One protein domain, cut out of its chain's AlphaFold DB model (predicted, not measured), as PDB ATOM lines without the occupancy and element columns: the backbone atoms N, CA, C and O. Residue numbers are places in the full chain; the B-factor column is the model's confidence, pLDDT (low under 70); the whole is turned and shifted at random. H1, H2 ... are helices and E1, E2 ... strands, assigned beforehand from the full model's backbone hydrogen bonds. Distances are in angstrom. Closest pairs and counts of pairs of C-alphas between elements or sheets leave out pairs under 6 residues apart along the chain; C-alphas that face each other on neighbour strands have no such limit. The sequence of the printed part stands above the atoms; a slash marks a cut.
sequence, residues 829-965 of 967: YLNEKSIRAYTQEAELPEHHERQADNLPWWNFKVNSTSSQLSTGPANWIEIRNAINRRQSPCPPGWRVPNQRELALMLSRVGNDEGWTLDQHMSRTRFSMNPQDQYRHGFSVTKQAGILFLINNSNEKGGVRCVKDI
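This is residues 829 to 965 of the 967 residues of a protein of Butyricimonas virosa (UniProt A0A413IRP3). Little is regular structure here: a small sheet, E2 E3 E4, forms a core between H2 on one face and H1 on the other, amid long loops, with the strand pair E1 and E5 set apart from E2 and E3. The 137 printed residues, 42 in named elements, run E1 H1 H2 E2 E3 E4 E5, class mixed. The sheet is a meander, each strand the antiparallel neighbour of the one before. The whole is compact, radius of gyration of the C-alphas 13.7 A, spanning 38 by 34 by 29 A.

Look at the hairpin of E2, residues 919 to 925, and E3, residues 937 to 941: N 920 and O 940, 2.9 A, are within hydrogen-bond range. E4, residues 947 to 949, forms a hairpin with E3, with N 939 and O 948 at 3.0 A. H2, residues 899 to 909, runs along E3, at 2 degrees on the local plane; its closest C-alpha pair with E2 is Gln 899 and Ser 922, 5.5 A. H1, residues 876 to 884, is on the opposite face, height over the sheet 9.3 A. E1, residues 859 to 862, and E5, residues 962 to 964, are antiparallel, with N 861 and O 963 at 2.8 A. Both helices have every O i to N i+4 pair within range.

Find C-alpha 859, where E1 begins, at (27.283, -13.254, -29.985). E2 runs 15.5 A and H2 14.6 A; E5 ends at C-alpha 964, (23.768, -10.903, -34.505).

The farthest C-alphas, Tyr 829 and Asp 932, are 41.3 A apart. The printed part has no cut; links E1 to H1, H1 to H2, E2 to E3 and E4 to E5 are long. No printed residue is under 70 in pLDDT.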
ATOM      1  N   TYR A 829      30.448 -14.993 -20.934       96.50
ATOM      2  CA  TYR A 829      30.723 -14.787 -19.514       96.50
ATOM      3  C   TYR A 829      30.204 -13.448 -18.984       96.50
ATOM      4  O   TYR A 829      30.384 -13.181 -17.800       96.50
ATOM      5  N   LEU A 830      29.557 -12.616 -19.808       96.88
ATOM      6  CA  LEU A 830      28.882 -11.400 -19.354       96.88
ATOM      7  C   LEU A 830      27.526 -11.761 -18.736       96.88
ATOM      8  O   LEU A 830      26.800 -12.611 -19.249       96.88
ATOM      9  N   ASN A 831      27.183 -11.120 -17.624       94.56
ATOM     10  CA  ASN A 831      25.887 -11.267 -16.976       94.56
ATOM     11  C   ASN A 831      24.764 -10.773 -17.905       94.56
ATOM     12  O   ASN A 831      24.878  -9.720 -18.536       94.56
ATOM     13  N   GLU A 832      23.676 -11.543 -17.968       90.94
ATOM     14  CA  GLU A 832      22.549 -11.314 -18.878       90.94
ATOM     15  C   GLU A 832      21.886  -9.943 -18.716       90.94
ATOM     16  O   GLU A 832      21.365  -9.411 -19.693       90.94
ATOM     17  N   LYS A 833      21.970  -9.318 -17.532       89.44
ATOM     18  CA  LYS A 833      21.451  -7.961 -17.303       89.44
ATOM     19  C   LYS A 833      22.115  -6.916 -18.212       89.44
ATOM     20  O   LYS A 833      21.512  -5.888 -18.509       89.44
ATOM     21  N   SER A 834      23.340  -7.181 -18.673       93.50
ATOM     22  CA  SER A 834      24.089  -6.342 -19.621       93.50
ATOM     23  C   SER A 834      24.047  -6.849 -21.062       93.50
ATOM     24  O   SER A 834      24.812  -6.377 -21.902       93.50
ATOM     25  N   ILE A 835      23.146  -7.781 -21.366       92.56
ATOM     26  CA  ILE A 835      22.888  -8.267 -22.718       92.56
ATOM     27  C   ILE A 835      21.545  -7.721 -23.199       92.56
ATOM     28  O   ILE A 835      20.575  -7.627 -22.447       92.56
ATOM     29  N   ARG A 836      21.469  -7.343 -24.476       91.31
ATOM     30  CA  ARG A 836      20.212  -6.902 -25.081       91.31
ATOM     31  C   ARG A 836      19.183  -8.026 -25.035       91.31
ATOM     32  O   ARG A 836      19.475  -9.156 -25.402       91.31
ATOM     33  N   ALA A 837      17.946  -7.682 -24.691       85.81
ATOM     34  CA  ALA A 837      16.861  -8.641 -24.492       85.81
ATOM     35  C   ALA A 837      16.317  -9.304 -25.776       85.81
ATOM     36  O   ALA A 837      15.375 -10.090 -25.692       85.81
ATOM     37  N   TYR A 838      16.824  -8.944 -26.960       85.62
ATOM     38  CA  TYR A 838      16.393  -9.529 -28.229       85.62
ATOM     39  C   TYR A 838      17.476  -9.438 -29.316       85.62
ATOM     40  O   TYR A 838      18.254  -8.476 -29.376       85.62
ATOM     41  N   THR A 839      17.486 -10.429 -30.210       86.50
ATOM     42  CA  THR A 839      18.277 -10.421 -31.453       86.50
ATOM     43  C   THR A 839      17.565  -9.656 -32.570       86.50
ATOM     44  O   THR A 839      16.330  -9.686 -32.673       86.50
ATOM     45  N   GLN A 840      18.330  -8.993 -33.443       82.75
ATOM     46  CA  GLN A 840      17.775  -8.277 -34.588       82.75
ATOM     47  C   GLN A 840      18.675  -8.355 -35.830       82.75
ATOM     48  O   GLN A 840      19.849  -7.994 -35.800       82.75
ATOM     49  N   GLU A 841      18.090  -8.765 -36.962       80.50
ATOM     50  CA  GLU A 841      18.770  -8.719 -38.268       80.50
ATOM     51  C   GLU A 841      18.702  -7.335 -38.931       80.50
ATOM     52  O   GLU A 841      19.621  -6.933 -39.642       80.50
ATOM     53  N   ALA A 842      17.599  -6.611 -38.722       84.19
ATOM     54  CA  ALA A 842      17.430  -5.238 -39.188       84.19
ATOM     55  C   ALA A 842      18.181  -4.230 -38.296       84.19
ATOM     56  O   ALA A 842      18.678  -4.565 -37.222       84.19
ATOM     57  N   GLU A 843      18.232  -2.970 -38.731       90.38
ATOM     58  CA  GLU A 843      18.796  -1.882 -37.929       90.38
ATOM     59  C   GLU A 843      18.059  -1.727 -36.597       90.38
ATOM     60  O   GLU A 843      16.825  -1.760 -36.554       90.38
ATOM     61  N   LEU A 844      18.822  -1.513 -35.522       90.50
ATOM     62  CA  LEU A 844      18.255  -1.266 -34.199       90.50
ATOM     63  C   LEU A 844      17.362  -0.016 -34.215       90.50
ATOM     64  O   LEU A 844      17.658   0.938 -34.963       90.50
ATOM     65  N   PRO A 845      16.327   0.025 -33.349       86.00
ATOM     66  CA  PRO A 845      15.591   1.246 -33.078       86.00
ATOM     67  C   PRO A 845      16.542   2.404 -32.801       86.00
ATOM     68  O   PRO A 845      17.686   2.232 -32.364       86.00
ATOM     69  N   GLU A 846      16.088   3.615 -33.094       86.50
ATOM     70  CA  GLU A 846      16.892   4.780 -32.765       86.50
ATOM     71  C   GLU A 846      17.006   4.928 -31.246       86.50
ATOM     72  O   GLU A 846      16.000   5.123 -30.571       86.50
ATOM     73  N   HIS A 847      18.231   4.882 -30.728       89.12
ATOM     74  CA  HIS A 847      18.487   4.846 -29.295       89.12
ATOM     75  C   HIS A 847      19.701   5.688 -28.906       89.12
ATOM     76  O   HIS A 847      20.528   6.044 -29.754       89.12
ATOM     77  N   HIS A 848      19.815   5.993 -27.616       90.06
ATOM     78  CA  HIS A 848      20.997   6.617 -27.021       90.06
ATOM     79  C   HIS A 848      21.774   5.667 -26.107       90.06
ATOM     80  O   HIS A 848      21.360   4.535 -25.865       90.06
ATOM     81  N   GLU A 849      22.911   6.125 -25.589       91.25
ATOM     82  CA  GLU A 849      23.902   5.304 -24.890       91.25
ATOM     83  C   GLU A 849      23.442   4.684 -23.563       91.25
ATOM     84  O   GLU A 849      24.119   3.804 -23.034       91.25
ATOM     85  N   ARG A 850      22.291   5.118 -23.039       85.56
ATOM     86  CA  ARG A 850      21.707   4.653 -21.769       85.56
ATOM     87  C   ARG A 850      20.452   3.793 -21.947       85.56
ATOM     88  O   ARG A 850      19.846   3.402 -20.959       85.56
ATOM     89  N   GLN A 851      20.031   3.535 -23.185       84.44
ATOM     90  CA  GLN A 851      18.855   2.711 -23.482       84.44
ATOM     91  C   GLN A 851      19.228   1.247 -23.707       84.44
ATOM     92  O   GLN A 851      20.340   0.938 -24.134       84.44
ATOM     93  N   ALA A 852      18.259   0.352 -23.489       84.12
ATOM     94  CA  ALA A 852      18.425  -1.095 -23.628       84.12
ATOM     95  C   ALA A 852      18.929  -1.537 -25.019       84.12
ATOM     96  O   ALA A 852      19.654  -2.523 -25.128       84.12
ATOM     97  N   ASP A 853      18.616  -0.793 -26.083       88.56
ATOM     98  CA  ASP A 853      19.097  -1.095 -27.440       88.56
ATOM     99  C   ASP A 853      20.617  -0.876 -27.616       88.56
ATOM    100  O   ASP A 853      21.226  -1.447 -28.526       88.56
ATOM    101  N   ASN A 854      21.252  -0.097 -26.726       93.69
ATOM    102  CA  ASN A 854      22.707   0.064 -26.686       93.69
ATOM    103  C   ASN A 854      23.425  -1.125 -26.020       93.69
ATOM    104  O   ASN A 854      24.651  -1.187 -26.058       93.69
ATOM    105  N   LEU A 855      22.698  -2.068 -25.411       93.94
ATOM    106  CA  LEU A 855      23.293  -3.304 -24.905       93.94
ATOM    107  C   LEU A 855      23.757  -4.186 -26.080       93.94
ATOM    108  O   LEU A 855      23.094  -4.221 -27.124       93.94
ATOM    109  N   PRO A 856      24.898  -4.886 -25.967       95.38
ATOM    110  CA  PRO A 856      25.344  -5.819 -26.995       95.38
ATOM    111  C   PRO A 856      24.492  -7.098 -26.996       95.38
ATOM    112  O   PRO A 856      23.868  -7.446 -25.995       95.38
ATOM    113  N   TRP A 857      24.489  -7.827 -28.112       94.25
ATOM    114  CA  TRP A 857      23.917  -9.178 -28.176       94.25
ATOM    115  C   TRP A 857      24.952 -10.248 -27.783       94.25
ATOM    116  O   TRP A 857      26.152 -10.039 -27.959       94.25
ATOM    117  N   TRP A 858      24.490 -11.404 -27.282       93.38
ATOM    118  CA  TRP A 858      25.324 -12.513 -26.783       93.38
ATOM    119  C   TRP A 858      26.507 -12.875 -27.684       93.38
ATOM    120  O   TRP A 858      27.618 -13.092 -27.198       93.38
ATOM    121  N   ASN A 859      26.261 -12.965 -28.990       94.75
ATOM    122  CA  ASN A 859      27.283 -13.254 -29.985       94.75
ATOM    123  C   ASN A 859      27.025 -12.421 -31.236       94.75
ATOM    124  O   ASN A 859      25.929 -12.463 -31.798       94.75
ATOM    125  N   PHE A 860      28.041 -11.720 -31.727       96.88
ATOM    126  CA  PHE A 860      27.923 -10.988 -32.983       96.88
ATOM    127  C   PHE A 860      29.187 -11.098 -33.826       96.88
ATOM    128  O   PHE A 860      30.318 -11.086 -33.339       96.88
ATOM    129  N   LYS A 861      28.980 -11.210 -35.136       97.25
ATOM    130  CA  LYS A 861      30.039 -11.140 -36.138       97.25
ATOM    131  C   LYS A 861      30.426  -9.695 -36.375       97.25
ATOM    132  O   LYS A 861      29.557  -8.837 -36.492       97.25
ATOM    133  N   VAL A 862      31.720  -9.464 -36.533       97.50
ATOM    134  CA  VAL A 862      32.287  -8.186 -36.961       97.50
ATOM    135  C   VAL A 862      32.608  -8.286 -38.444       97.50
ATOM    136  O   VAL A 862      33.231  -9.249 -38.894       97.50
ATOM    137  N   ASN A 863      32.165  -7.308 -39.233       96.19
ATOM    138  CA  ASN A 863      32.483  -7.286 -40.654       96.19
ATOM    139  C   ASN A 863      34.000  -7.095 -40.832       96.19
ATOM    140  O   ASN A 863      34.629  -6.280 -40.144       96.19
ATOM    141  N   SER A 864      34.590  -7.863 -41.751       93.56
ATOM    142  CA  SER A 864      36.033  -7.865 -42.007       93.56
ATOM    143  C   SER A 864      36.535  -6.540 -42.575       93.56
ATOM    144  O   SER A 864      37.728  -6.259 -42.517       93.56
ATOM    145  N   THR A 865      35.641  -5.707 -43.110       93.69
ATOM    146  CA  THR A 865      35.987  -4.377 -43.599       93.69
ATOM    147  C   THR A 865      34.919  -3.342 -43.265       93.69
ATOM    148  O   THR A 865      33.789  -3.652 -42.879       93.69
ATOM    149  N   SER A 866      35.298  -2.079 -43.411       95.88
ATOM    150  CA  SER A 866      34.417  -0.937 -43.194       95.88
ATOM    151  C   SER A 866      33.425  -0.785 -44.348       95.88
ATOM    152  O   SER A 866      33.750  -1.054 -45.502       95.88
ATOM    153  N   SER A 867      32.216  -0.323 -44.045       96.50
ATOM    154  CA  SER A 867      31.169  -0.011 -45.024       96.50
ATOM    155  C   SER A 867      30.819   1.478 -44.975       96.50
ATOM    156  O   SER A 867      31.037   2.141 -43.964       96.50
ATOM    157  N   GLN A 868      30.292   2.026 -46.065       96.25
ATOM    158  CA  GLN A 868      29.932   3.443 -46.181       96.25
ATOM    159  C   GLN A 868      28.642   3.599 -46.989       96.25
ATOM    160  O   GLN A 868      28.208   2.665 -47.662       96.25
ATOM    161  N   LEU A 869      28.041   4.788 -46.947       96.19
ATOM    162  CA  LEU A 869      26.897   5.098 -47.801       96.19
ATOM    163  C   LEU A 869      27.306   5.085 -49.281       96.19
ATOM    164  O   LEU A 869      28.460   5.337 -49.633       96.19
ATOM    165  N   SER A 870      26.334   4.874 -50.167       91.44
ATOM    166  CA  SER A 870      26.542   4.953 -51.622       91.44
ATOM    167  C   SER A 870      27.046   6.327 -52.087       91.44
ATOM    168  O   SER A 870      27.674   6.432 -53.137       91.44
ATOM    169  N   THR A 871      26.813   7.373 -51.291       92.88
ATOM    170  CA  THR A 871      27.295   8.744 -51.508       92.88
ATOM    171  C   THR A 871      28.731   8.987 -51.022       92.88
ATOM    172  O   THR A 871      29.236  10.095 -51.191       92.88
ATOM    173  N   GLY A 872      29.396   7.986 -50.434       95.06
ATOM    174  CA  GLY A 872      30.747   8.087 -49.873       95.06
ATOM    175  C   GLY A 872      30.774   8.358 -48.360       95.06
ATOM    176  O   GLY A 872      29.751   8.187 -47.689       95.06
ATOM    177  N   PRO A 873      31.942   8.762 -47.814       96.00
ATOM    178  CA  PRO A 873      32.104   9.043 -46.393       96.00
ATOM    179  C   PRO A 873      31.146  10.122 -45.888       96.00
ATOM    180  O   PRO A 873      31.020  11.196 -46.481       96.00
ATOM    181  N   ALA A 874      30.502   9.841 -44.764       95.69
ATOM    182  CA  ALA A 874      29.417  10.637 -44.213       95.69
ATOM    183  C   ALA A 874      29.615  10.879 -42.712       95.69
ATOM    184  O   ALA A 874      30.319  10.125 -42.036       95.69
ATOM    185  N   ASN A 875      29.013  11.946 -42.195       94.69
ATOM    186  CA  ASN A 875      28.943  12.186 -40.757       94.69
ATOM    187  C   ASN A 875      27.792  11.387 -40.117       94.69
ATOM    188  O   ASN A 875      26.953  10.788 -40.799       94.69
ATOM    189  N   TRP A 876      27.731  11.402 -38.786       94.56
ATOM    190  CA  TRP A 876      26.737  10.638 -38.029       94.56
ATOM    191  C   TRP A 876      25.282  10.971 -38.395       94.56
ATOM    192  O   TRP A 876      24.465  10.066 -38.558       94.56
ATOM    193  N   ILE A 877      24.946  12.256 -38.573       92.56
ATOM    194  CA  ILE A 877      23.579  12.692 -38.910       92.56
ATOM    195  C   ILE A 877      23.170  12.154 -40.284       92.56
ATOM    196  O   ILE A 877      22.044  11.684 -40.460       92.56
ATOM    197  N   GLU A 878      24.075  12.228 -41.260       95.12
ATOM    198  CA  GLU A 878      23.862  11.716 -42.614       95.12
ATOM    199  C   GLU A 878      23.585  10.201 -42.586       95.12
ATOM    200  O   GLU A 878      22.590   9.759 -43.165       95.12
ATOM    201  N   ILE A 879      24.379   9.422 -41.836       95.38
ATOM    202  CA  ILE A 879      24.175   7.973 -41.651       95.38
ATOM    203  C   ILE A 879      22.848   7.681 -40.940       95.38
ATOM    204  O   ILE A 879      22.054   6.875 -41.426       95.38
ATOM    205  N   ARG A 880      22.552   8.365 -39.827       92.75
ATOM    206  CA  ARG A 880      21.294   8.211 -39.076       92.75
ATOM    207  C   ARG A 880      20.075   8.467 -39.963       92.75
ATOM    208  O   ARG A 880      19.123   7.686 -39.936       92.75
ATOM    209  N   ASN A 881      20.103   9.537 -40.755       91.50
ATOM    210  CA  ASN A 881      19.012   9.890 -41.659       91.50
ATOM    211  C   ASN A 881      18.867   8.885 -42.811       91.50
ATOM    212  O   ASN A 881      17.743   8.587 -43.208       91.50
ATOM    213  N   ALA A 882      19.973   8.349 -43.336       93.25
ATOM    214  CA  ALA A 882      19.941   7.302 -44.355       93.25
ATOM    215  C   ALA A 882      19.307   6.010 -43.811       93.25
ATOM    216  O   ALA A 882      18.387   5.476 -44.427       93.25
ATOM    217  N   ILE A 883      19.698   5.573 -42.608       90.81
ATOM    218  CA  ILE A 883      19.105   4.413 -41.921       90.81
ATOM    219  C   ILE A 883      17.602   4.602 -41.703       90.81
ATOM    220  O   ILE A 883      16.821   3.707 -42.019       90.81
ATOM    221  N   ASN A 884      17.174   5.780 -41.236       83.62
ATOM    222  CA  ASN A 884      15.750   6.074 -41.045       83.62
ATOM    223  C   ASN A 884      14.958   5.991 -42.374       83.62
ATOM    224  O   ASN A 884      13.787   5.622 -42.371       83.62
ATOM    225  N   ARG A 885      15.617   6.227 -43.518       83.62
ATOM    226  CA  ARG A 885      15.076   6.042 -44.880       83.62
ATOM    227  C   ARG A 885      15.342   4.650 -45.476       83.62
ATOM    228  O   ARG A 885      15.194   4.478 -46.682       83.62
ATOM    229  N   ARG A 886      15.746   3.666 -44.662       80.38
ATOM    230  CA  ARG A 886      16.104   2.283 -45.057       80.38
ATOM    231  C   ARG A 886      17.283   2.167 -46.028       80.38
ATOM    232  O   ARG A 886      17.426   1.174 -46.732       80.38
ATOM    233  N   GLN A 887      18.154   3.165 -46.045       89.88
ATOM    234  CA  GLN A 887      19.385   3.178 -46.827       89.88
ATOM    235  C   GLN A 887      20.567   2.905 -45.893       89.88
ATOM    236  O   GLN A 887      21.407   3.777 -45.672       89.88
ATOM    237  N   SER A 888      20.590   1.714 -45.280       92.44
ATOM    238  CA  SER A 888      21.695   1.336 -44.393       92.44
ATOM    239  C   SER A 888      23.022   1.303 -45.172       92.44
ATOM    240  O   SER A 888      23.046   0.814 -46.305       92.44
ATOM    241  N   PRO A 889      24.133   1.798 -44.590       95.62
ATOM    242  CA  PRO A 889      25.467   1.573 -45.144       95.62
ATOM    243  C   PRO A 889      25.903   0.101 -45.058       95.62
ATOM    244  O   PRO A 889      26.892  -0.266 -45.688       95.62
ATOM    245  N   CYS A 890      25.217  -0.732 -44.271       96.06
ATOM    246  CA  CYS A 890      25.559  -2.134 -44.085       96.06
ATOM    247  C   CYS A 890      24.929  -3.045 -45.150       96.06
ATOM    248  O   CYS A 890      23.821  -2.786 -45.625       96.06
ATOM    249  N   PRO A 891      25.621  -4.132 -45.542       93.19
ATOM    250  CA  PRO A 891      25.067  -5.112 -46.471       93.19
ATOM    251  C   PRO A 891      23.856  -5.851 -45.866       93.19
ATOM    252  O   PRO A 891      23.736  -5.926 -44.643       93.19
ATOM    253  N   PRO A 892      22.974  -6.453 -46.690       88.94
ATOM    254  CA  PRO A 892      21.813  -7.196 -46.198       88.94
ATOM    255  C   PRO A 892      22.171  -8.245 -45.133       88.94
ATOM    256  O   PRO A 892      23.112  -9.024 -45.303       88.94
ATOM    257  N   GLY A 893      21.408  -8.264 -44.038       88.31
ATOM    258  CA  GLY A 893      21.648  -9.129 -42.877       88.31
ATOM    259  C   GLY A 893      22.739  -8.634 -41.921       88.31
ATOM    260  O   GLY A 893      23.120  -9.379 -41.022       88.31
ATOM    261  N   TRP A 894      23.256  -7.418 -42.126       94.62
ATOM    262  CA  TRP A 894      24.155  -6.710 -41.218       94.62
ATOM    263  C   TRP A 894      23.545  -5.364 -40.832       94.62
ATOM    264  O   TRP A 894      22.791  -4.770 -41.601       94.62
ATOM    265  N   ARG A 895      23.936  -4.860 -39.665       95.38
ATOM    266  CA  ARG A 895      23.470  -3.586 -39.118       95.38
ATOM    267  C   ARG A 895      24.625  -2.740 -38.599       95.38
ATOM    268  O   ARG A 895      25.738  -3.240 -38.392       95.38
ATOM    269  N   VAL A 896      24.364  -1.458 -38.379       97.12
ATOM    270  CA  VAL A 896      25.324  -0.565 -37.725       97.12
ATOM    271  C   VAL A 896      25.472  -0.977 -36.247       97.12
ATOM    272  O   VAL A 896      24.461  -1.259 -35.594       97.12
ATOM    273  N   PRO A 897      26.704  -1.050 -35.701       97.31
ATOM    274  CA  PRO A 897      26.912  -1.388 -34.295       97.31
ATOM    275  C   PRO A 897      26.382  -0.292 -33.368       97.31
ATOM    276  O   PRO A 897      26.404   0.892 -33.715       97.31
ATOM    277  N   ASN A 898      25.951  -0.662 -32.167       97.00
ATOM    278  CA  ASN A 898      25.758   0.303 -31.086       97.00
ATOM    279  C   ASN A 898      27.110   0.704 -30.448       97.00
ATOM    280  O   ASN A 898      28.175   0.228 -30.850       97.00
ATOM    281  N   GLN A 899      27.106   1.633 -29.489       97.31
ATOM    282  CA  GLN A 899      28.341   2.132 -28.881       97.31
ATOM    283  C   GLN A 899      29.058   1.048 -28.059       97.31
ATOM    284  O   GLN A 899      30.286   0.989 -28.115       97.31
ATOM    285  N   ARG A 900      28.337   0.173 -27.338       97.81
ATOM    286  CA  ARG A 900      28.961  -0.931 -26.575       97.81
ATOM    287  C   ARG A 900      29.642  -1.940 -27.488       97.81
ATOM    288  O   ARG A 900      30.748  -2.382 -27.192       97.81
ATOM    289  N   GLU A 901      29.040  -2.242 -28.631       98.12
ATOM    290  CA  GLU A 901      29.642  -3.087 -29.662       98.12
ATOM    291  C   GLU A 901      30.919  -2.451 -30.230       98.12
ATOM    292  O   GLU A 901      31.931  -3.140 -30.350       98.12
ATOM    293  N   LEU A 902      30.937  -1.134 -30.484       97.31
ATOM    294  CA  LEU A 902      32.174  -0.438 -30.871       97.31
ATOM    295  C   LEU A 902      33.247  -0.467 -29.774       97.31
ATOM    296  O   LEU A 902      34.419  -0.656 -30.096       97.31
ATOM    297  N   ALA A 903      32.876  -0.304 -28.502       97.69
ATOM    298  CA  ALA A 903      33.812  -0.369 -27.375       97.69
ATOM    299  C   ALA A 903      34.436  -1.770 -27.224       97.69
ATOM    300  O   ALA A 903      35.648  -1.906 -27.029       97.69
ATOM    301  N   LEU A 904      33.629  -2.822 -27.397       98.06
ATOM    302  CA  LEU A 904      34.091  -4.212 -27.449       98.06
ATOM    303  C   LEU A 904      35.034  -4.448 -28.632       98.06
ATOM    304  O   LEU A 904      36.074  -5.085 -28.484       98.06
ATOM    305  N   MET A 905      34.704  -3.912 -29.807       97.75
ATOM    306  CA  MET A 905      35.559  -4.024 -30.987       97.75
ATOM    307  C   MET A 905      36.897  -3.304 -30.784       97.75
ATOM    308  O   MET A 905      37.939  -3.876 -31.092       97.75
ATOM    309  N   LEU A 906      36.895  -2.094 -30.219       96.62
ATOM    310  CA  LEU A 906      38.118  -1.348 -29.914       96.62
ATOM    311  C   LEU A 906      39.064  -2.154 -29.011       96.62
ATOM    312  O   LEU A 906      40.239  -2.302 -29.329       96.62
ATOM    313  N   SER A 907      38.535  -2.709 -27.924       95.38
ATOM    314  CA  SER A 907      39.334  -3.380 -26.893       95.38
ATOM    315  C   SER A 907      39.715  -4.832 -27.229       95.38
ATOM    316  O   SER A 907      40.781  -5.287 -26.822       95.38
ATOM    317  N   ARG A 908      38.874  -5.594 -27.954       95.25
ATOM    318  CA  ARG A 908      39.090  -7.044 -28.197       95.25
ATOM    319  C   ARG A 908      39.480  -7.388 -29.630       95.25
ATOM    320  O   ARG A 908      40.210  -8.355 -29.832       95.25
ATOM    321  N   VAL A 909      38.997  -6.633 -30.618       95.56
ATOM    322  CA  VAL A 909      39.428  -6.799 -32.020       95.56
ATOM    323  C   VAL A 909      40.716  -6.018 -32.247       95.56
ATOM    324  O   VAL A 909      41.639  -6.524 -32.881       95.56
ATOM    325  N   GLY A 910      40.787  -4.798 -31.705       94.00
ATOM    326  CA  GLY A 910      41.915  -3.901 -31.915       94.00
ATOM    327  C   GLY A 910      42.131  -3.601 -33.399       94.00
ATOM    328  O   GLY A 910      41.212  -3.692 -34.221       94.00
ATOM    329  N   ASN A 911      43.354  -3.223 -33.763       93.12
ATOM    330  CA  ASN A 911      43.706  -2.976 -35.155       93.12
ATOM    331  C   ASN A 911      43.971  -4.288 -35.914       93.12
ATOM    332  O   ASN A 911      45.101  -4.765 -35.962       93.12
ATOM    333  N   ASP A 912      42.941  -4.830 -36.556       94.00
ATOM    334  CA  ASP A 912      43.015  -6.003 -37.439       94.00
ATOM    335  C   ASP A 912      43.037  -5.629 -38.937       94.00
ATOM    336  O   ASP A 912      42.643  -6.422 -39.787       94.00
ATOM    337  N   GLU A 913      43.430  -4.389 -39.257       93.69
ATOM    338  CA  GLU A 913      43.420  -3.796 -40.607       93.69
ATOM    339  C   GLU A 913      42.020  -3.585 -41.232       93.69
ATOM    340  O   GLU A 913      41.903  -2.945 -42.280       93.69
ATOM    341  N   GLY A 914      40.933  -4.015 -40.575       93.19
ATOM    342  CA  GLY A 914      39.555  -3.832 -41.056       93.19
ATOM    343  C   GLY A 914      38.980  -2.418 -40.858       93.19
ATOM    344  O   GLY A 914      37.955  -2.066 -41.457       93.19
ATOM    345  N   TRP A 915      39.646  -1.580 -40.057       95.12
ATOM    346  CA  TRP A 915      39.304  -0.171 -39.798       95.12
ATOM    347  C   TRP A 915      39.860   0.757 -40.893       95.12
ATOM    348  O   TRP A 915      40.769   1.556 -40.659       95.12
ATOM    349  N   THR A 916      39.338   0.634 -42.113       95.00
ATOM    350  CA  THR A 916      39.933   1.229 -43.325       95.00
ATOM    351  C   THR A 916      39.601   2.708 -43.555       95.00
ATOM    352  O   THR A 916      40.289   3.369 -44.333       95.00
ATOM    353  N   LEU A 917      38.574   3.237 -42.885       95.75
ATOM    354  CA  LEU A 917      38.129   4.633 -42.981       95.75
ATOM    355  C   LEU A 917      38.700   5.493 -41.846       95.75
ATOM    356  O   LEU A 917      39.225   4.969 -40.867       95.75
ATOM    357  N   ASP A 918      38.586   6.817 -41.971       94.88
ATOM    358  CA  ASP A 918      39.065   7.751 -40.942       94.88
ATOM    359  C   ASP A 918      38.242   7.672 -39.644       94.88
ATOM    360  O   ASP A 918      38.778   7.907 -38.559       94.88
ATOM    361  N   GLN A 919      36.952   7.335 -39.768       96.31
ATOM    362  CA  GLN A 919      35.966   7.282 -38.689       96.31
ATOM    363  C   GLN A 919      34.971   6.126 -38.880       96.31
ATOM    364  O   GLN A 919      34.581   5.817 -40.016       96.31
ATOM    365  N   HIS A 920      34.507   5.545 -37.771       97.25
ATOM    366  CA  HIS A 920      33.579   4.411 -37.721       97.25
ATOM    367  C   HIS A 920      32.461   4.661 -36.714       97.25
ATOM    368  O   HIS A 920      32.637   4.515 -35.509       97.25
ATOM    369  N   MET A 921      31.300   5.028 -37.241       96.44
ATOM    370  CA  MET A 921      30.163   5.572 -36.508       96.44
ATOM    371  C   MET A 921      29.291   4.461 -35.908       96.44
ATOM    372  O   MET A 921      29.059   3.437 -36.558       96.44
ATOM    373  N   SER A 922      28.755   4.685 -34.705       96.75
ATOM    374  CA  SER A 922      27.719   3.826 -34.118       96.75
ATOM    375  C   SER A 922      26.307   4.274 -34.504       96.75
ATOM    376  O   SER A 922      26.077   5.405 -34.937       96.75
ATOM    377  N   ARG A 923      25.318   3.400 -34.289       95.25
ATOM    378  CA  ARG A 923      23.886   3.729 -34.368       95.25
ATOM    379  C   ARG A 923      23.432   4.631 -33.213       95.25
ATOM    380  O   ARG A 923      22.416   5.312 -33.328       95.25
ATOM    381  N   THR A 924      24.185   4.620 -32.121       95.81
ATOM    382  CA  THR A 924      23.854   5.232 -30.837       95.81
ATOM    383  C   THR A 924      24.036   6.744 -30.883       95.81
ATOM    384  O   THR A 924      25.120   7.242 -31.197       95.81
ATOM    385  N   ARG A 925      22.971   7.478 -30.552       93.44
ATOM    386  CA  ARG A 925      23.040   8.932 -30.361       93.44
ATOM    387  C   ARG A 925      23.530   9.270 -28.958       93.44
ATOM    388  O   ARG A 925      23.369   8.462 -28.053       93.44
ATOM    389  N   PHE A 926      24.022  10.483 -28.759       92.56
ATOM    390  CA  PHE A 926      24.299  10.990 -27.419       92.56
ATOM    391  C   PHE A 926      23.027  11.550 -26.764       92.56
ATOM    392  O   PHE A 926      22.291  12.332 -27.378       92.56
ATOM    393  N   SER A 927      22.734  11.136 -25.532       87.56
ATOM    394  CA  SER A 927      21.516  11.537 -24.820       87.56
ATOM    395  C   SER A 927      21.563  12.971 -24.297       87.56
ATOM    396  O   SER A 927      20.545  13.660 -24.324       87.56
ATOM    397  N   MET A 928      22.747  13.452 -23.913       86.88
ATOM    398  CA  MET A 928      22.924  14.741 -23.241       86.88
ATOM    399  C   MET A 928      23.529  15.808 -24.166       86.88
ATOM    400  O   MET A 928      24.300  16.656 -23.719       86.88
ATOM    401  N   ASN A 929      23.207  15.762 -25.465       80.12
ATOM    402  CA  ASN A 929      23.709  16.730 -26.441       80.12
ATOM    403  C   ASN A 929      23.278  18.165 -26.068       80.12
ATOM    404  O   ASN A 929      22.074  18.448 -26.087       80.12
ATOM    405  N   PRO A 930      24.214  19.084 -25.762       73.50
ATOM    406  CA  PRO A 930      23.875  20.468 -25.462       73.50
ATOM    407  C   PRO A 930      23.245  21.170 -26.669       73.50
ATOM    408  O   PRO A 930      23.576  20.885 -27.824       73.50
ATOM    409  N   GLN A 931      22.366  22.137 -26.404       72.81
ATOM    410  CA  GLN A 931      21.829  23.000 -27.454       72.81
ATOM    411  C   GLN A 931      22.986  23.722 -28.171       72.81
ATOM    412  O   GLN A 931      23.931  24.180 -27.530       72.81
ATOM    413  N   ASP A 932      22.927  23.778 -29.504       74.38
ATOM    414  CA  ASP A 932      23.918  24.418 -30.388       74.38
ATOM    415  C   ASP A 932      25.324  23.779 -30.431       74.38
ATOM    416  O   ASP A 932      26.232  24.335 -31.053       74.38
ATOM    417  N   GLN A 933      25.515  22.587 -29.850       78.56
ATOM    418  CA  GLN A 933      26.743  21.800 -30.018       78.56
ATOM    419  C   GLN A 933      26.561  20.633 -30.994       78.56
ATOM    420  O   GLN A 933      25.492  20.028 -31.105       78.56
ATOM    421  N   TYR A 934      27.639  20.298 -31.707       83.25
ATOM    422  CA  TYR A 934      27.670  19.154 -32.613       83.25
ATOM    423  C   TYR A 934      28.125  17.897 -31.856       83.25
ATOM    424  O   TYR A 934      29.239  17.429 -32.063       83.25
ATOM    425  N   ARG A 935      27.286  17.370 -30.949       87.06
ATOM    426  CA  ARG A 935      27.576  16.148 -30.167       87.06
ATOM    427  C   ARG A 935      26.484  15.108 -30.343       87.06
ATOM    428  O   ARG A 935      25.638  14.899 -29.482       87.06
ATOM    429  N   HIS A 936      26.448  14.502 -31.527       88.75
ATOM    430  CA  HIS A 936      25.280  13.727 -31.959       88.75
ATOM    431  C   HIS A 936      25.376  12.223 -31.704       88.75
ATOM    432  O   HIS A 936      24.343  11.598 -31.490       88.75
ATOM    433  N   GLY A 937      26.575  11.643 -31.705       94.06
ATOM    434  CA  GLY A 937      26.782  10.202 -31.561       94.06
ATOM    435  C   GLY A 937      28.256   9.856 -31.398       94.06
ATOM    436  O   GLY A 937      29.080  10.744 -31.194       94.06
ATOM    437  N   PHE A 938      28.592   8.575 -31.499       97.00
ATOM    438  CA  PHE A 938      29.928   8.076 -31.162       97.00
ATOM    439  C   PHE A 938      30.648   7.505 -32.380       97.00
ATOM    440  O   PHE A 938      30.015   6.984 -33.304       97.00
ATOM    441  N   SER A 939      31.977   7.592 -32.366       97.12
ATOM    442  CA  SER A 939      32.833   7.068 -33.427       97.12
ATOM    443  C   SER A 939      34.098   6.439 -32.856       97.12
ATOM    444  O   SER A 939      34.589   6.845 -31.803       97.12
ATOM    445  N   VAL A 940      34.638   5.459 -33.576       97.44
ATOM    446  CA  VAL A 940      36.009   4.976 -33.401       97.44
ATOM    447  C   VAL A 940      36.881   5.559 -34.509       97.44
ATOM    448  O   VAL A 940      36.469   5.602 -35.669       97.44
ATOM    449  N   THR A 941      38.075   6.035 -34.162       95.69
ATOM    450  CA  THR A 941      39.042   6.526 -35.151       95.69
ATOM    451  C   THR A 941      39.689   5.380 -35.932       95.69
ATOM    452  O   THR A 941      39.719   4.225 -35.497       95.69
ATOM    453  N   LYS A 942      40.252   5.712 -37.098       93.94
ATOM    454  CA  LYS A 942      41.045   4.800 -37.933       93.94
ATOM    455  C   LYS A 942      42.000   3.915 -37.125       93.94
ATOM    456  O   LYS A 942      42.614   4.377 -36.169       93.94
ATOM    457  N   GLN A 943      42.176   2.668 -37.577       92.88
ATOM    458  CA  GLN A 943      43.060   1.677 -36.942       92.88
ATOM    459  C   GLN A 943      42.698   1.365 -35.479       92.88
ATOM    460  O   GLN A 943      43.581   0.991 -34.716       92.88
ATOM    461  N   ALA A 944      41.423   1.494 -35.085       92.06
ATOM    462  CA  ALA A 944      40.990   1.284 -33.698       92.06
ATOM    463  C   ALA A 944      41.813   2.114 -32.696       92.06
ATOM    464  O   ALA A 944      42.351   1.588 -31.728       92.06
ATOM    465  N   GLY A 945      41.945   3.418 -32.958       92.44
ATOM    466  CA  GLY A 945      42.722   4.305 -32.093       92.44
ATOM    467  C   GLY A 945      42.011   4.606 -30.773       92.44
ATOM    468  O   GLY A 945      42.482   4.225 -29.707       92.44
ATOM    469  N   ILE A 946      40.880   5.309 -30.845       95.12
ATOM    470  CA  ILE A 946      40.069   5.698 -29.682       95.12
ATOM    471  C   ILE A 946      38.584   5.676 -30.032       95.12
ATOM    472  O   ILE A 946      38.212   5.975 -31.170       95.12
ATOM    473  N   LEU A 947      37.744   5.379 -29.042       97.19
ATOM    474  CA  LEU A 947      36.313   5.668 -29.085       97.19
ATOM    475  C   LEU A 947      36.096   7.064 -28.512       97.19
ATOM    476  O   LEU A 947      36.606   7.372 -27.438       97.19
ATOM    477  N   PHE A 948      35.341   7.905 -29.211       96.38
ATOM    478  CA  PHE A 948      35.078   9.271 -28.775       96.38
ATOM    479  C   PHE A 948      33.664   9.728 -29.141       96.38
ATOM    480  O   PHE A 948      33.035   9.233 -30.084       96.38
ATOM    481  N   LEU A 949      33.174  10.703 -28.380       95.06
ATOM    482  CA  LEU A 949      31.977  11.461 -28.702       95.06
ATOM    483  C   LEU A 949      32.309  12.470 -29.803       95.06
ATOM    484  O   LEU A 949      33.228  13.276 -29.667       95.06
ATOM    485  N   ILE A 950      31.552  12.407 -30.892       93.31
ATOM    486  CA  ILE A 950      31.702  13.280 -32.062       93.31
ATOM    487  C   ILE A 950      31.513  14.732 -31.629       93.31
ATOM    488  O   ILE A 950      30.594  15.021 -30.869       93.31
ATOM    489  N   ASN A 951      32.358  15.633 -32.125       89.25
ATOM    490  CA  ASN A 951      32.410  17.033 -31.703       89.25
ATOM    491  C   ASN A 951      32.271  18.035 -32.861       89.25
ATOM    492  O   ASN A 951      32.104  19.231 -32.614       89.25
ATOM    493  N   ASN A 952      32.358  17.607 -34.129       89.88
ATOM    494  CA  ASN A 952      32.127  18.501 -35.274       89.88
ATOM    495  C   ASN A 952      31.697  17.774 -36.564       89.88
ATOM    496  O   ASN A 952      31.922  16.584 -36.757       89.88
ATOM    497  N   SER A 953      31.098  18.517 -37.500       86.81
ATOM    498  CA  SER A 953      30.523  17.968 -38.740       86.81
ATOM    499  C   SER A 953      31.531  17.454 -39.771       86.81
ATOM    500  O   SER A 953      31.116  16.845 -40.762       86.81
ATOM    501  N   ASN A 954      32.826  17.721 -39.576       91.25
ATOM    502  CA  ASN A 954      33.892  17.273 -40.474       91.25
ATOM    503  C   ASN A 954      34.409  15.876 -40.111       91.25
ATOM    504  O   ASN A 954      35.143  15.281 -40.898       91.25
ATOM    505  N   GLU A 955      34.004  15.337 -38.963       93.69
ATOM    506  CA  GLU A 955      34.235  13.944 -38.589       93.69
ATOM    507  C   GLU A 955      33.363  13.051 -39.486       93.69
ATOM    508  O   GLU A 955      32.189  12.797 -39.212       93.69
ATOM    509  N   LYS A 956      33.934  12.645 -40.627       95.56
ATOM    510  CA  LYS A 956      33.283  11.838 -41.666       95.56
ATOM    511  C   LYS A 956      33.976  10.494 -41.835       95.56
ATOM    512  O   LYS A 956      35.196  10.396 -41.744       95.56
ATOM    513  N   GLY A 957      33.189   9.472 -42.140       96.12
ATOM    514  CA  GLY A 957      33.685   8.120 -42.364       96.12
ATOM    515  C   GLY A 957      32.559   7.174 -42.746       96.12
ATOM    516  O   GLY A 957      31.717   7.508 -43.579       96.12
ATOM    517  N   GLY A 958      32.550   5.992 -42.148       96.75
ATOM    518  CA  GLY A 958      31.535   4.977 -42.397       96.75
ATOM    519  C   GLY A 958      31.201   4.214 -41.129       96.75
ATOM    520  O   GLY A 958      31.127   4.792 -40.050       96.75
ATOM    521  N   VAL A 959      30.986   2.914 -41.260       97.38
ATOM    522  CA  VAL A 959      30.602   2.016 -40.169       97.38
ATOM    523  C   VAL A 959      31.406   0.729 -40.257       97.38
ATOM    524  O   VAL A 959      31.813   0.308 -41.342       97.38
ATOM    525  N   ARG A 960      31.601   0.060 -39.125       96.69
ATOM    526  CA  ARG A 960      32.107  -1.310 -39.107       96.69
ATOM    527  C   ARG A 960      30.977  -2.242 -38.687       96.69
ATOM    528  O   ARG A 960      30.699  -2.385 -37.506       96.69
ATOM    529  N   CYS A 961      30.268  -2.771 -39.683       97.62
ATOM    530  CA  CYS A 961      28.989  -3.450 -39.485       97.62
ATOM    531  C   CYS A 961      29.102  -4.694 -38.604       97.62
ATOM    532  O   CYS A 961      30.122  -5.389 -38.624       97.62
ATOM    533  N   VAL A 962      28.009  -5.015 -37.919       97.81
ATOM    534  CA  VAL A 962      27.879  -6.223 -37.105       97.81
ATOM    535  C   VAL A 962      26.669  -7.049 -37.527       97.81
ATOM    536  O   VAL A 962      25.743  -6.542 -38.162       97.81
ATOM    537  N   LYS A 963      26.699  -8.340 -37.206       96.25
ATOM    538  CA  LYS A 963      25.586  -9.262 -37.428       96.25
ATOM    539  C   LYS A 963      25.365 -10.109 -36.184       96.25
ATOM    540  O   LYS A 963      26.270 -10.848 -35.798       96.25
ATOM    541  N   ASP A 964      24.168 -10.036 -35.613       94.06
ATOM    542  CA  ASP A 964      23.768 -10.903 -34.505       94.06
ATOM    543  C   ASP A 964      23.760 -12.364 -34.951       94.06
ATOM    544  O   ASP A 964      23.391 -12.696 -36.082       94.06
ATOM    545  N   ILE A 965      24.183 -13.246 -34.053       89.62
ATOM    546  CA  ILE A 965      24.149 -14.687 -34.258       89.62
ATOM    547  C   ILE A 965      23.342 -15.274 -33.109       89.62
ATOM    548  O   ILE A 965      23.554 -14.919 -31.946       89.62
TER     549      ILE A 965